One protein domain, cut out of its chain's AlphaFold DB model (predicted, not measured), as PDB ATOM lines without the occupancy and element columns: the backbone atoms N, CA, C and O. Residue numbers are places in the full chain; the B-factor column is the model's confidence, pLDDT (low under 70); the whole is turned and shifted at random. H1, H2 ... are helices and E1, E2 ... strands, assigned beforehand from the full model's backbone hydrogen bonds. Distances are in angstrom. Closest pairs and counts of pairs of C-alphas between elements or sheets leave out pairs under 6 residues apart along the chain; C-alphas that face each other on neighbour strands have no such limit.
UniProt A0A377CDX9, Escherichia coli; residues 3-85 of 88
ATOM      1  N   TYR A   3      27.887 -55.404   4.392       95.44
ATOM      2  CA  TYR A   3      28.875 -54.376   4.077       95.44
ATOM      3  C   TYR A   3      28.328 -53.446   3.002       95.44
ATOM      4  O   TYR A   3      27.921 -53.900   1.934       95.44
ATOM      5  N   ILE A   4      28.334 -52.147   3.288       97.06
ATOM      6  CA  ILE A   4      27.904 -51.099   2.365       97.06
ATOM      7  C   ILE A   4      29.155 -50.363   1.907       97.06
ATOM      8  O   ILE A   4      29.805 -49.693   2.706       97.06
ATOM      9  N   VAL A   5      29.510 -50.504   0.631       97.12
ATOM     10  CA  VAL A   5      30.690 -49.846   0.060       97.12
ATOM     11  C   VAL A   5      30.257 -48.568  -0.650       97.12
ATOM     12  O   VAL A   5      29.447 -48.615  -1.573       97.12
ATOM     13  N   VAL A   6      30.809 -47.435  -0.224       98.06
ATOM     14  CA  VAL A   6      30.577 -46.110  -0.806       98.06
ATOM     15  C   VAL A   6      31.864 -45.657  -1.481       98.06
ATOM     16  O   VAL A   6      32.873 -45.420  -0.819       98.06
ATOM     17  N   LEU A   7      31.844 -45.555  -2.806       98.00
ATOM     18  CA  LEU A   7      32.969 -45.037  -3.579       98.00
ATOM     19  C   LEU A   7      32.878 -43.509  -3.661       98.00
ATOM     20  O   LEU A   7      31.831 -42.979  -4.026       98.00
ATOM     21  N   ASN A   8      33.980 -42.818  -3.381       98.56
ATOM     22  CA  ASN A   8      34.111 -41.371  -3.520       98.56
ATOM     23  C   ASN A   8      35.152 -41.007  -4.589       98.56
ATOM     24  O   ASN A   8      36.229 -41.600  -4.638       98.56
ATOM     25  N   TRP A   9      34.853 -39.989  -5.398       98.12
ATOM     26  CA  TRP A   9      35.830 -39.288  -6.234       98.12
ATOM     27  C   TRP A   9      35.398 -37.831  -6.408       98.12
ATOM     28  O   TRP A   9      34.357 -37.578  -7.010       98.12
ATOM     29  N   ASN A  10      36.171 -36.889  -5.863       98.12
ATOM     30  CA  ASN A  10      35.909 -35.443  -5.930       98.12
ATOM     31  C   ASN A  10      34.472 -35.026  -5.518       98.12
ATOM     32  O   ASN A  10      33.886 -34.107  -6.090       98.12
ATOM     33  N   GLY A  11      33.871 -35.748  -4.564       97.88
ATOM     34  CA  GLY A  11      32.444 -35.666  -4.228       97.88
ATOM     35  C   GLY A  11      32.161 -35.728  -2.727       97.88
ATOM     36  O   GLY A  11      31.171 -36.328  -2.309       97.88
ATOM     37  N   ALA A  12      33.028 -35.140  -1.893       97.94
ATOM     38  CA  ALA A  12      32.936 -35.283  -0.438       97.94
ATOM     39  C   ALA A  12      31.570 -34.925   0.161       97.94
ATOM     40  O   ALA A  12      31.106 -35.635   1.049       97.94
ATOM     41  N   ILE A  13      30.911 -33.860  -0.310       97.75
ATOM     42  CA  ILE A  13      29.618 -33.414   0.240       97.75
ATOM     43  C   ILE A  13      28.559 -34.514   0.093       97.75
ATOM     44  O   ILE A  13      27.896 -34.872   1.072       97.75
ATOM     45  N   ASP A  14      28.439 -35.087  -1.103       98.19
ATOM     46  CA  ASP A  14      27.470 -36.145  -1.384       98.19
ATOM     47  C   ASP A  14      27.821 -37.427  -0.631       98.19
ATOM     48  O   ASP A  14      26.946 -38.044  -0.022       98.19
ATOM     49  N   THR A  15      29.108 -37.784  -0.574       98.19
ATOM     50  CA  THR A  15      29.589 -38.941   0.194       98.19
ATOM     51  C   THR A  15      29.260 -38.808   1.681       98.19
ATOM     52  O   THR A  15      28.728 -39.741   2.283       98.19
ATOM     53  N   ILE A  16      29.504 -37.643   2.284       96.62
ATOM     54  CA  ILE A  16      29.196 -37.379   3.697       96.62
ATOM     55  C   ILE A  16      27.687 -37.486   3.950       96.62
ATOM     56  O   ILE A  16      27.268 -38.113   4.926       96.62
ATOM     57  N   ASN A  17      26.862 -36.899   3.080       96.94
ATOM     58  CA  ASN A  17      25.404 -36.961   3.205       96.94
ATOM     59  C   ASN A  17      24.874 -38.390   3.030       96.94
ATOM     60  O   ASN A  17      23.998 -38.817   3.784       96.94
ATOM     61  N   CYS A  18      25.447 -39.154   2.097       97.19
ATOM     62  CA  CYS A  18      25.144 -40.568   1.901       97.19
ATOM     63  C   CYS A  18      25.445 -41.375   3.169       97.19
ATOM     64  O   CYS A  18      24.560 -42.063   3.681       97.19
ATOM     65  N   VAL A  19      26.645 -41.231   3.742       95.31
ATOM     66  CA  VAL A  19      27.025 -41.924   4.984       95.31
ATOM     67  C   VAL A  19      26.088 -41.546   6.134       95.31
ATOM     68  O   VAL A  19      25.584 -42.434   6.816       95.31
ATOM     69  N   LYS A  20      25.761 -40.257   6.308       93.19
ATOM     70  CA  LYS A  20      24.785 -39.803   7.320       93.19
ATOM     71  C   LYS A  20      23.402 -40.432   7.123       93.19
ATOM     72  O   LYS A  20      22.769 -40.809   8.104       93.19
ATOM     73  N   SER A  21      22.946 -40.576   5.879       95.00
ATOM     74  CA  SER A  21      21.683 -41.255   5.566       95.00
ATOM     75  C   SER A  21      21.731 -42.740   5.928       95.00
ATOM     76  O   SER A  21      20.794 -43.250   6.537       95.00
ATOM     77  N   LEU A  22      22.822 -43.432   5.587       94.00
ATOM     78  CA  LEU A  22      23.016 -44.848   5.916       94.00
ATOM     79  C   LEU A  22      23.050 -45.081   7.431       94.00
ATOM     80  O   LEU A  22      22.518 -46.073   7.918       94.00
ATOM     81  N   MET A  23      23.596 -44.134   8.192       90.62
ATOM     82  CA  MET A  23      23.638 -44.192   9.656       90.62
ATOM     83  C   MET A  23      22.264 -44.122  10.339       90.62
ATOM     84  O   MET A  23      22.190 -44.375  11.541       90.62
ATOM     85  N   ASN A  24      21.204 -43.777   9.601       91.44
ATOM     86  CA  ASN A  24      19.824 -43.719  10.092       91.44
ATOM     87  C   ASN A  24      18.997 -44.959   9.708       91.44
ATOM     88  O   ASN A  24      17.784 -44.974   9.915       91.44
ATOM     89  N   LEU A  25      19.619 -45.988   9.122       91.56
ATOM     90  CA  LEU A  25      18.938 -47.249   8.832       91.56
ATOM     91  C   LEU A  25      18.466 -47.916  10.134       91.56
ATOM     92  O   LEU A  25      19.232 -48.047  11.084       91.56
ATOM     93  N   ASN A  26      17.218 -48.393  10.148       91.69
ATOM     94  CA  ASN A  26      16.641 -49.159  11.258       91.69
ATOM     95  C   ASN A  26      17.062 -50.641  11.191       91.69
ATOM     96  O   ASN A  26      16.231 -51.538  11.040       91.69
ATOM     97  N   TYR A  27      18.370 -50.882  11.178       89.31
ATOM     98  CA  TYR A  27      18.987 -52.204  11.109       89.31
ATOM     99  C   TYR A  27      20.417 -52.087  11.623       89.31
ATOM    100  O   TYR A  27      21.162 -51.307  11.058       89.31
ATOM    101  N   ASP A  28      20.835 -52.843  12.638       84.75
ATOM    102  CA  ASP A  28      22.123 -52.577  13.306       84.75
ATOM    103  C   ASP A  28      23.316 -53.374  12.753       84.75
ATOM    104  O   ASP A  28      24.467 -52.968  12.928       84.75
ATOM    105  N   ASP A  29      23.091 -54.493  12.062       91.81
ATOM    106  CA  ASP A  29      24.155 -55.428  11.652       91.81
ATOM    107  C   ASP A  29      24.762 -55.092  10.272       91.81
ATOM    108  O   ASP A  29      24.798 -55.905   9.337       91.81
ATOM    109  N   TYR A  30      25.233 -53.849  10.137       93.56
ATOM    110  CA  TYR A  30      25.975 -53.374   8.968       93.56
ATOM    111  C   TYR A  30      27.244 -52.590   9.326       93.56
ATOM    112  O   TYR A  30      27.392 -52.063  10.437       93.56
ATOM    113  N   LYS A  31      28.147 -52.505   8.343       94.00
ATOM    114  CA  LYS A  31      29.352 -51.665   8.344       94.00
ATOM    115  C   LYS A  31      29.428 -50.870   7.042       94.00
ATOM    116  O   LYS A  31      29.096 -51.396   5.978       94.00
ATOM    117  N   ILE A  32      29.870 -49.619   7.123       95.62
ATOM    118  CA  ILE A  32      30.064 -48.736   5.970       95.62
ATOM    119  C   ILE A  32      31.557 -48.668   5.658       95.62
ATOM    120  O   ILE A  32      32.357 -48.334   6.529       95.62
ATOM    121  N   ILE A  33      31.929 -48.955   4.416       96.19
ATOM    122  CA  ILE A  33      33.295 -48.800   3.917       96.19
ATOM    123  C   ILE A  33      33.282 -47.673   2.890       96.19
ATOM    124  O   ILE A  33      32.724 -47.823   1.806       96.19
ATOM    125  N   VAL A  34      33.903 -46.550   3.225       97.50
ATOM    126  CA  VAL A  34      34.124 -45.436   2.309       97.50
ATOM    127  C   VAL A  34      35.481 -45.620   1.644       97.50
ATOM    128  O   VAL A  34      36.507 -45.730   2.317       97.50
ATOM    129  N   VAL A  35      35.490 -45.656   0.316       97.69
ATOM    130  CA  VAL A  35      36.708 -45.775  -0.486       97.69
ATOM    131  C   VAL A  35      36.879 -44.498  -1.289       97.69
ATOM    132  O   VAL A  35      36.120 -44.244  -2.221       97.69
ATOM    133  N   ASP A  36      37.886 -43.701  -0.952       98.19
ATOM    134  CA  ASP A  36      38.304 -42.579  -1.784       98.19
ATOM    135  C   ASP A  36      39.175 -43.088  -2.939       98.19
ATOM    136  O   ASP A  36      40.216 -43.719  -2.735       98.19
ATOM    137  N   ASN A  37      38.744 -42.837  -4.173       97.19
ATOM    138  CA  ASN A  37      39.419 -43.286  -5.386       97.19
ATOM    139  C   ASN A  37      40.522 -42.308  -5.816       97.19
ATOM    140  O   ASN A  37      40.528 -41.833  -6.952       97.19
ATOM    141  N   CYS A  38      41.436 -41.993  -4.893       96.75
ATOM    142  CA  CYS A  38      42.515 -41.033  -5.109       96.75
ATOM    143  C   CYS A  38      41.970 -39.690  -5.633       96.75
ATOM    144  O   CYS A  38      42.345 -39.225  -6.716       96.75
ATOM    145  N   SER A  39      41.045 -39.087  -4.881       97.44
ATOM    146  CA  SER A  39      40.513 -37.768  -5.228       97.44
ATOM    147  C   SER A  39      41.643 -36.752  -5.417       97.44
ATOM    148  O   SER A  39      42.688 -36.808  -4.766       97.44
ATOM    149  N   THR A  40      41.445 -35.837  -6.360       96.94
ATOM    150  CA  THR A  40      42.424 -34.798  -6.717       96.94
ATOM    151  C   THR A  40      42.148 -33.471  -6.017       96.94
ATOM    152  O   THR A  40      42.910 -32.521  -6.180       96.94
ATOM    153  N   ASP A  41      41.039 -33.396  -5.290       96.94
ATOM    154  CA  ASP A  41      40.630 -32.272  -4.464       96.94
ATOM    155  C   ASP A  41      40.790 -32.602  -2.965       96.94
ATOM    156  O   ASP A  41      41.410 -33.595  -2.586       96.94
ATOM    157  N   ASN A  42      40.209 -31.770  -2.097       97.31
ATOM    158  CA  ASN A  42      40.237 -31.967  -0.646       97.31
ATOM    159  C   ASN A  42      39.211 -33.007  -0.145       97.31
ATOM    160  O   ASN A  42      38.835 -32.982   1.031       97.31
ATOM    161  N   SER A  43      38.677 -33.877  -1.012       98.00
ATOM    162  CA  SER A  43      37.568 -34.755  -0.629       98.00
ATOM    163  C   SER A  43      37.935 -35.723   0.489       98.00
ATOM    164  O   SER A  43      37.148 -35.895   1.419       98.00
ATOM    165  N   TYR A  44      39.119 -36.336   0.421       97.38
ATOM    166  CA  TYR A  44      39.554 -37.310   1.420       97.38
ATOM    167  C   TYR A  44      39.610 -36.701   2.824       97.38
ATOM    168  O   TYR A  44      38.981 -37.220   3.747       97.38
ATOM    169  N   ASP A  45      40.291 -35.562   2.958       97.25
ATOM    170  CA  ASP A  45      40.428 -34.858   4.232       97.25
ATOM    171  C   ASP A  45      39.070 -34.352   4.734       97.25
ATOM    172  O   ASP A  45      38.725 -34.558   5.895       97.25
ATOM    173  N   SER A  46      38.232 -33.813   3.841       97.12
ATOM    174  CA  SER A  46      36.880 -33.354   4.196       97.12
ATOM    175  C   SER A  46      36.000 -34.488   4.737       97.12
ATOM    176  O   SER A  46      35.272 -34.301   5.715       97.12
ATOM    177  N   ILE A  47      36.062 -35.676   4.120       96.94
ATOM    178  CA  ILE A  47      35.350 -36.874   4.588       96.94
ATOM    179  C   ILE A  47      35.909 -37.308   5.941       96.94
ATOM    180  O   ILE A  47      35.142 -37.483   6.887       96.94
ATOM    181  N   LYS A  48      37.232 -37.448   6.055       95.94
ATOM    182  CA  LYS A  48      37.912 -37.863   7.285       95.94
ATOM    183  C   LYS A  48      37.545 -36.971   8.469       95.94
ATOM    184  O   LYS A  48      37.163 -37.485   9.517       95.94
ATOM    185  N   GLU A  49      37.603 -35.653   8.300       94.50
ATOM    186  CA  GLU A  49      37.244 -34.686   9.341       94.50
ATOM    187  C   GLU A  49      35.770 -34.800   9.752       94.50
ATOM    188  O   GLU A  49      35.467 -34.869  10.946       94.50
ATOM    189  N   ASN A  50      34.844 -34.889   8.786       93.25
ATOM    190  CA  ASN A  50      33.415 -35.034   9.090       93.25
ATOM    191  C   ASN A  50      33.105 -36.350   9.812       93.25
ATOM    192  O   ASN A  50      32.312 -36.360  10.753       93.25
ATOM    193  N   LEU A  51      33.712 -37.459   9.387       90.19
ATOM    194  CA  LEU A  51      33.493 -38.765  10.009       90.19
ATOM    195  C   LEU A  51      34.131 -38.849  11.401       90.19
ATOM    196  O   LEU A  51      33.531 -39.413  12.314       90.19
ATOM    197  N   ASN A  52      35.287 -38.220  11.607       87.12
ATOM    198  CA  ASN A  52      35.904 -38.130  12.928       87.12
ATOM    199  C   ASN A  52      35.069 -37.272  13.897       87.12
ATOM    200  O   ASN A  52      34.951 -37.595  15.076       87.12
ATOM    201  N   ALA A  53      34.402 -36.218  13.416       83.00
ATOM    202  CA  ALA A  53      33.447 -35.474  14.242       83.00
ATOM    203  C   ALA A  53      32.258 -36.348  14.694       83.00
ATOM    204  O   ALA A  53      31.751 -36.176  15.804       83.00
ATOM    205  N   LEU A  54      31.845 -37.328  13.881       72.44
ATOM    206  CA  LEU A  54      30.831 -38.319  14.270       72.44
ATOM    207  C   LEU A  54      31.367 -39.311  15.318       72.44
ATOM    208  O   LEU A  54      30.593 -39.769  16.161       72.44
ATOM    209  N   TYR A  55      32.673 -39.590  15.337       65.31
ATOM    210  CA  TYR A  55      33.311 -40.440  16.351       65.31
ATOM    211  C   TYR A  55      33.196 -39.899  17.768       65.31
ATOM    212  O   TYR A  55      32.901 -40.648  18.699       65.31
ATOM    213  N   ILE A  56      33.318 -38.581  17.921       60.75
ATOM    214  CA  ILE A  56      33.173 -37.899  19.214       60.75
ATOM    215  C   ILE A  56      31.772 -38.141  19.821       60.75
ATOM    216  O   ILE A  56      31.608 -38.085  21.035       60.75
ATOM    217  N   THR A  57      30.772 -38.501  19.004       61.66
ATOM    218  CA  THR A  57      29.411 -38.857  19.457       61.66
ATOM    219  C   THR A  57      29.232 -40.335  19.837       61.66
ATOM    220  O   THR A  57      28.111 -40.770  20.095       61.66
ATOM    221  N   GLY A  58      30.316 -41.121  19.878       62.81
ATOM    222  CA  GLY A  58      30.302 -42.542  20.247       62.81
ATOM    223  C   GLY A  58      30.113 -43.515  19.077       62.81
ATOM    224  O   GLY A  58      29.893 -44.703  19.304       62.81
ATOM    225  N   LYS A  59      30.195 -43.046  17.823       65.00
ATOM    226  CA  LYS A  59      30.088 -43.892  16.620       65.00
ATOM    227  C   LYS A  59      31.476 -44.199  16.053       65.00
ATOM    228  O   LYS A  59      32.143 -43.311  15.550       65.00
ATOM    229  N   SER A  60      31.925 -45.446  16.115       82.62
ATOM    230  CA  SER A  60      33.273 -45.859  15.687       82.62
ATOM    231  C   SER A  60      33.605 -45.509  14.220       82.62
ATOM    232  O   SER A  60      32.923 -45.906  13.270       82.62
ATOM    233  N   PHE A  61      34.709 -44.787  14.045       90.31
ATOM    234  CA  PHE A  61      35.314 -44.445  12.764       90.31
ATOM    235  C   PHE A  61      36.762 -44.924  12.774       90.31
ATOM    236  O   PHE A  61      37.473 -44.705  13.757       90.31
ATOM    237  N   ILE A  62      37.193 -45.568  11.692       91.62
ATOM    238  CA  ILE A  62      38.562 -46.050  11.530       91.62
ATOM    239  C   ILE A  62      39.070 -45.669  10.149       91.62
ATOM    240  O   ILE A  62      38.449 -45.958   9.129       91.62
ATOM    241  N   GLU A  63      40.245 -45.056  10.124       94.00
ATOM    242  CA  GLU A  63      41.029 -44.871   8.913       94.00
ATOM    243  C   GLU A  63      41.972 -46.064   8.743       94.00
ATOM    244  O   GLU A  63      42.745 -46.395   9.646       94.00
ATOM    245  N   VAL A  64      41.918 -46.711   7.581       94.25
ATOM    246  CA  VAL A  64      42.787 -47.834   7.227       94.25
ATOM    247  C   VAL A  64      43.698 -47.402   6.092       94.25
ATOM    248  O   VAL A  64      43.247 -47.002   5.016       94.25
ATOM    249  N   LYS A  65      45.006 -47.520   6.324       92.56
ATOM    250  CA  LYS A  65      46.010 -47.278   5.290       92.56
ATOM    251  C   LYS A  65      45.881 -48.305   4.168       92.56
ATOM    252  O   LYS A  65      45.655 -49.491   4.417       92.56
ATOM    253  N   TYR A  66      46.058 -47.867   2.926       91.62
ATOM    254  CA  TYR A  66      45.860 -48.723   1.758       91.62
ATOM    255  C   TYR A  66      46.765 -49.958   1.747       91.62
ATOM    256  O   TYR A  66      46.346 -51.046   1.340       91.62
ATOM    257  N   GLU A  67      48.011 -49.795   2.186       92.12
ATOM    258  CA  GLU A  67      49.011 -50.856   2.297       92.12
ATOM    259  C   GLU A  67      48.598 -51.972   3.266       92.12
ATOM    260  O   GLU A  67      48.976 -53.128   3.068       92.12
ATOM    261  N   ASP A  68      47.759 -51.659   4.254       91.69
ATOM    262  CA  ASP A  68      47.297 -52.601   5.273       91.69
ATOM    263  C   ASP A  68      45.892 -53.154   4.988       91.69
ATOM    264  O   ASP A  68      45.421 -54.044   5.702       91.69
ATOM    265  N   ARG A  69      45.237 -52.718   3.900       89.44
ATOM    266  CA  ARG A  69      43.846 -53.087   3.568       89.44
ATOM    267  C   ARG A  69      43.594 -54.596   3.494       89.44
ATOM    268  O   ARG A  69      42.502 -55.044   3.806       89.44
ATOM    269  N   SER A  70      44.587 -55.382   3.065       88.31
ATOM    270  CA  SER A  70      44.463 -56.840   2.932       88.31
ATOM    271  C   SER A  70      44.663 -57.588   4.250       88.31
ATOM    272  O   SER A  70      44.347 -58.770   4.332       88.31
ATOM    273  N   LYS A  71      45.243 -56.927   5.256       90.56
ATOM    274  CA  LYS A  71      45.489 -57.490   6.590       90.56
ATOM    275  C   LYS A  71      44.409 -57.075   7.582       90.56
ATOM    276  O   LYS A  71      44.212 -57.751   8.587       90.56
ATOM    277  N   TYR A  72      43.750 -55.954   7.316       89.06
ATOM    278  CA  TYR A  72      42.737 -55.410   8.195       89.06
ATOM    279  C   TYR A  72      41.499 -56.313   8.249       89.06
ATOM    280  O   TYR A  72      40.938 -56.704   7.225       89.06
ATOM    281  N   GLN A  73      41.072 -56.624   9.469       87.06
ATOM    282  CA  GLN A  73      39.822 -57.314   9.766       87.06
ATOM    283  C   GLN A  73      38.972 -56.375  10.614       87.06
ATOM    284  O   GLN A  73      39.459 -55.831  11.604       87.06
ATOM    285  N   THR A  74      37.710 -56.182  10.232       86.81
ATOM    286  CA  THR A  74      36.807 -55.320  10.999       86.81
ATOM    287  C   THR A  74      36.520 -55.936  12.362       86.81
ATOM    288  O   THR A  74      36.114 -57.099  12.440       86.81
ATOM    289  N   LEU A  75      36.648 -55.142  13.415       85.88
ATOM    290  CA  LEU A  75      36.235 -55.481  14.773       85.88
ATOM    291  C   LEU A  75      34.739 -55.233  14.940       85.88
ATOM    292  O   LEU A  75      34.154 -54.466  14.179       85.88
ATOM    293  N   GLU A  76      34.109 -55.852  15.939       82.56
ATOM    294  CA  GLU A  76      32.664 -55.742  16.199       82.56
ATOM    295  C   GLU A  76      32.198 -54.284  16.246       82.56
ATOM    296  O   GLU A  76      31.266 -53.906  15.532       82.56
ATOM    297  N   ASN A  77      32.941 -53.459  16.983       82.12
ATOM    298  CA  ASN A  77      32.598 -52.066  17.184       82.12
ATOM    299  C   ASN A  77      32.720 -51.227  15.921       82.12
ATOM    300  O   ASN A  77      32.050 -50.213  15.884       82.12
ATOM    301  N   ASP A  78      33.487 -51.610  14.897       87.25
ATOM    302  CA  ASP A  78      33.762 -50.778  13.718       87.25
ATOM    303  C   ASP A  78      32.489 -50.516  12.906       87.25
ATOM    304  O   ASP A  78      31.876 -51.454  12.389       87.25
ATOM    305  N   LYS A  79      32.086 -49.252  12.760       89.31
ATOM    306  CA  LYS A  79      30.907 -48.876  11.973       89.31
ATOM    307  C   LYS A  79      31.256 -48.226  10.659       89.31
ATOM    308  O   LYS A  79      30.603 -48.536   9.663       89.31
ATOM    309  N   ILE A  80      32.268 -47.366  10.643       93.81
ATOM    310  CA  ILE A  80      32.674 -46.647   9.441       93.81
ATOM    311  C   ILE A  80      34.172 -46.832   9.237       93.81
ATOM    312  O   ILE A  80      34.968 -46.501  10.111       93.81
ATOM    313  N   ILE A  81      34.542 -47.355   8.074       94.88
ATOM    314  CA  ILE A  81      35.924 -47.573   7.663       94.88
ATOM    315  C   ILE A  81      36.209 -46.656   6.478       94.88
ATOM    316  O   ILE A  81      35.449 -46.662   5.513       94.88
ATOM    317  N   LEU A  82      37.290 -45.883   6.532       96.50
ATOM    318  CA  LEU A  82      37.755 -45.037   5.435       96.50
ATOM    319  C   LEU A  82      39.086 -45.557   4.896       96.50
ATOM    320  O   LEU A  82      40.015 -45.804   5.662       96.50
ATOM    321  N   ILE A  83      39.172 -45.695   3.575       96.75
ATOM    322  CA  ILE A  83      40.376 -46.116   2.855       96.75
ATOM    323  C   ILE A  83      40.619 -45.132   1.710       96.75
ATOM    324  O   ILE A  83      39.696 -44.850   0.945       96.75
ATOM    325  N   GLN A  84      41.857 -44.663   1.540       96.69
ATOM    326  CA  GLN A  84      42.272 -43.950   0.328       96.69
ATOM    327  C   GLN A  84      42.999 -44.880  -0.633       96.69
ATOM    328  O   GLN A  84      43.906 -45.598  -0.227       96.69
ATOM    329  N   SER A  85      42.652 -44.848  -1.915       94.50
ATOM    330  CA  SER A  85      43.444 -45.509  -2.956       94.50
ATOM    331  C   SER A  85      44.720 -44.709  -3.261       94.50
ATOM    332  O   SER A  85      44.679 -43.478  -3.251       94.50
TER     333      SER A  85
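Overview. This is residues 3 to 85 of the 88 residues of a protein of Escherichia coli (UniProt A0A377CDX9). One parallel sheet has helices H1 and H2 side by side over one face, making two layers; a long loop, residues 65 to 79, joins its last two strands. The 83 printed residues, mixed in class, run E1 H1 E2 H2 E3 E4, with sheet order E1 E2 E4 E3. The whole is compact, radius of gyration of the C-alphas 12.0 A, spanning 33 by 29 by 21 A.

Arrangement. E1, residues 3 to 8, H1, 12 to 22, and E2, 30 to 36, form a strand-helix-strand unit, a helix between parallel neighbour strands, and its crossover is right-handed; N 4 and O 31 are within hydrogen-bond range at 2.9 A. E2, H2, residues 43 to 55, and E3, 61 to 64, form a split strand-helix-strand unit, with E4, 80 to 84, between its two strands in the sheet, and its crossover is right-handed; within hydrogen-bond range are N 34 and O 81 at 2.8 A, between E2 and E4, and N 62 and O 80 at 2.9 A, between E3 and E4. H1 and H2 touch, Ala 12 and Ser 43 closest at 4.7 A between C-alphas. In both, every O i to N i+4 pair is within hydrogen-bond range.

Along the chain. E1 begins at C-alpha 3 (28.875, -54.376, 4.077); E4 ends at C-alpha 84 (42.272, -43.950, 0.328). E2 measures 19.6 A, H2 18.4 A.

Size, cuts and confidence. The printed part has no cut. Residues 55 to 59 have pLDDT under 70.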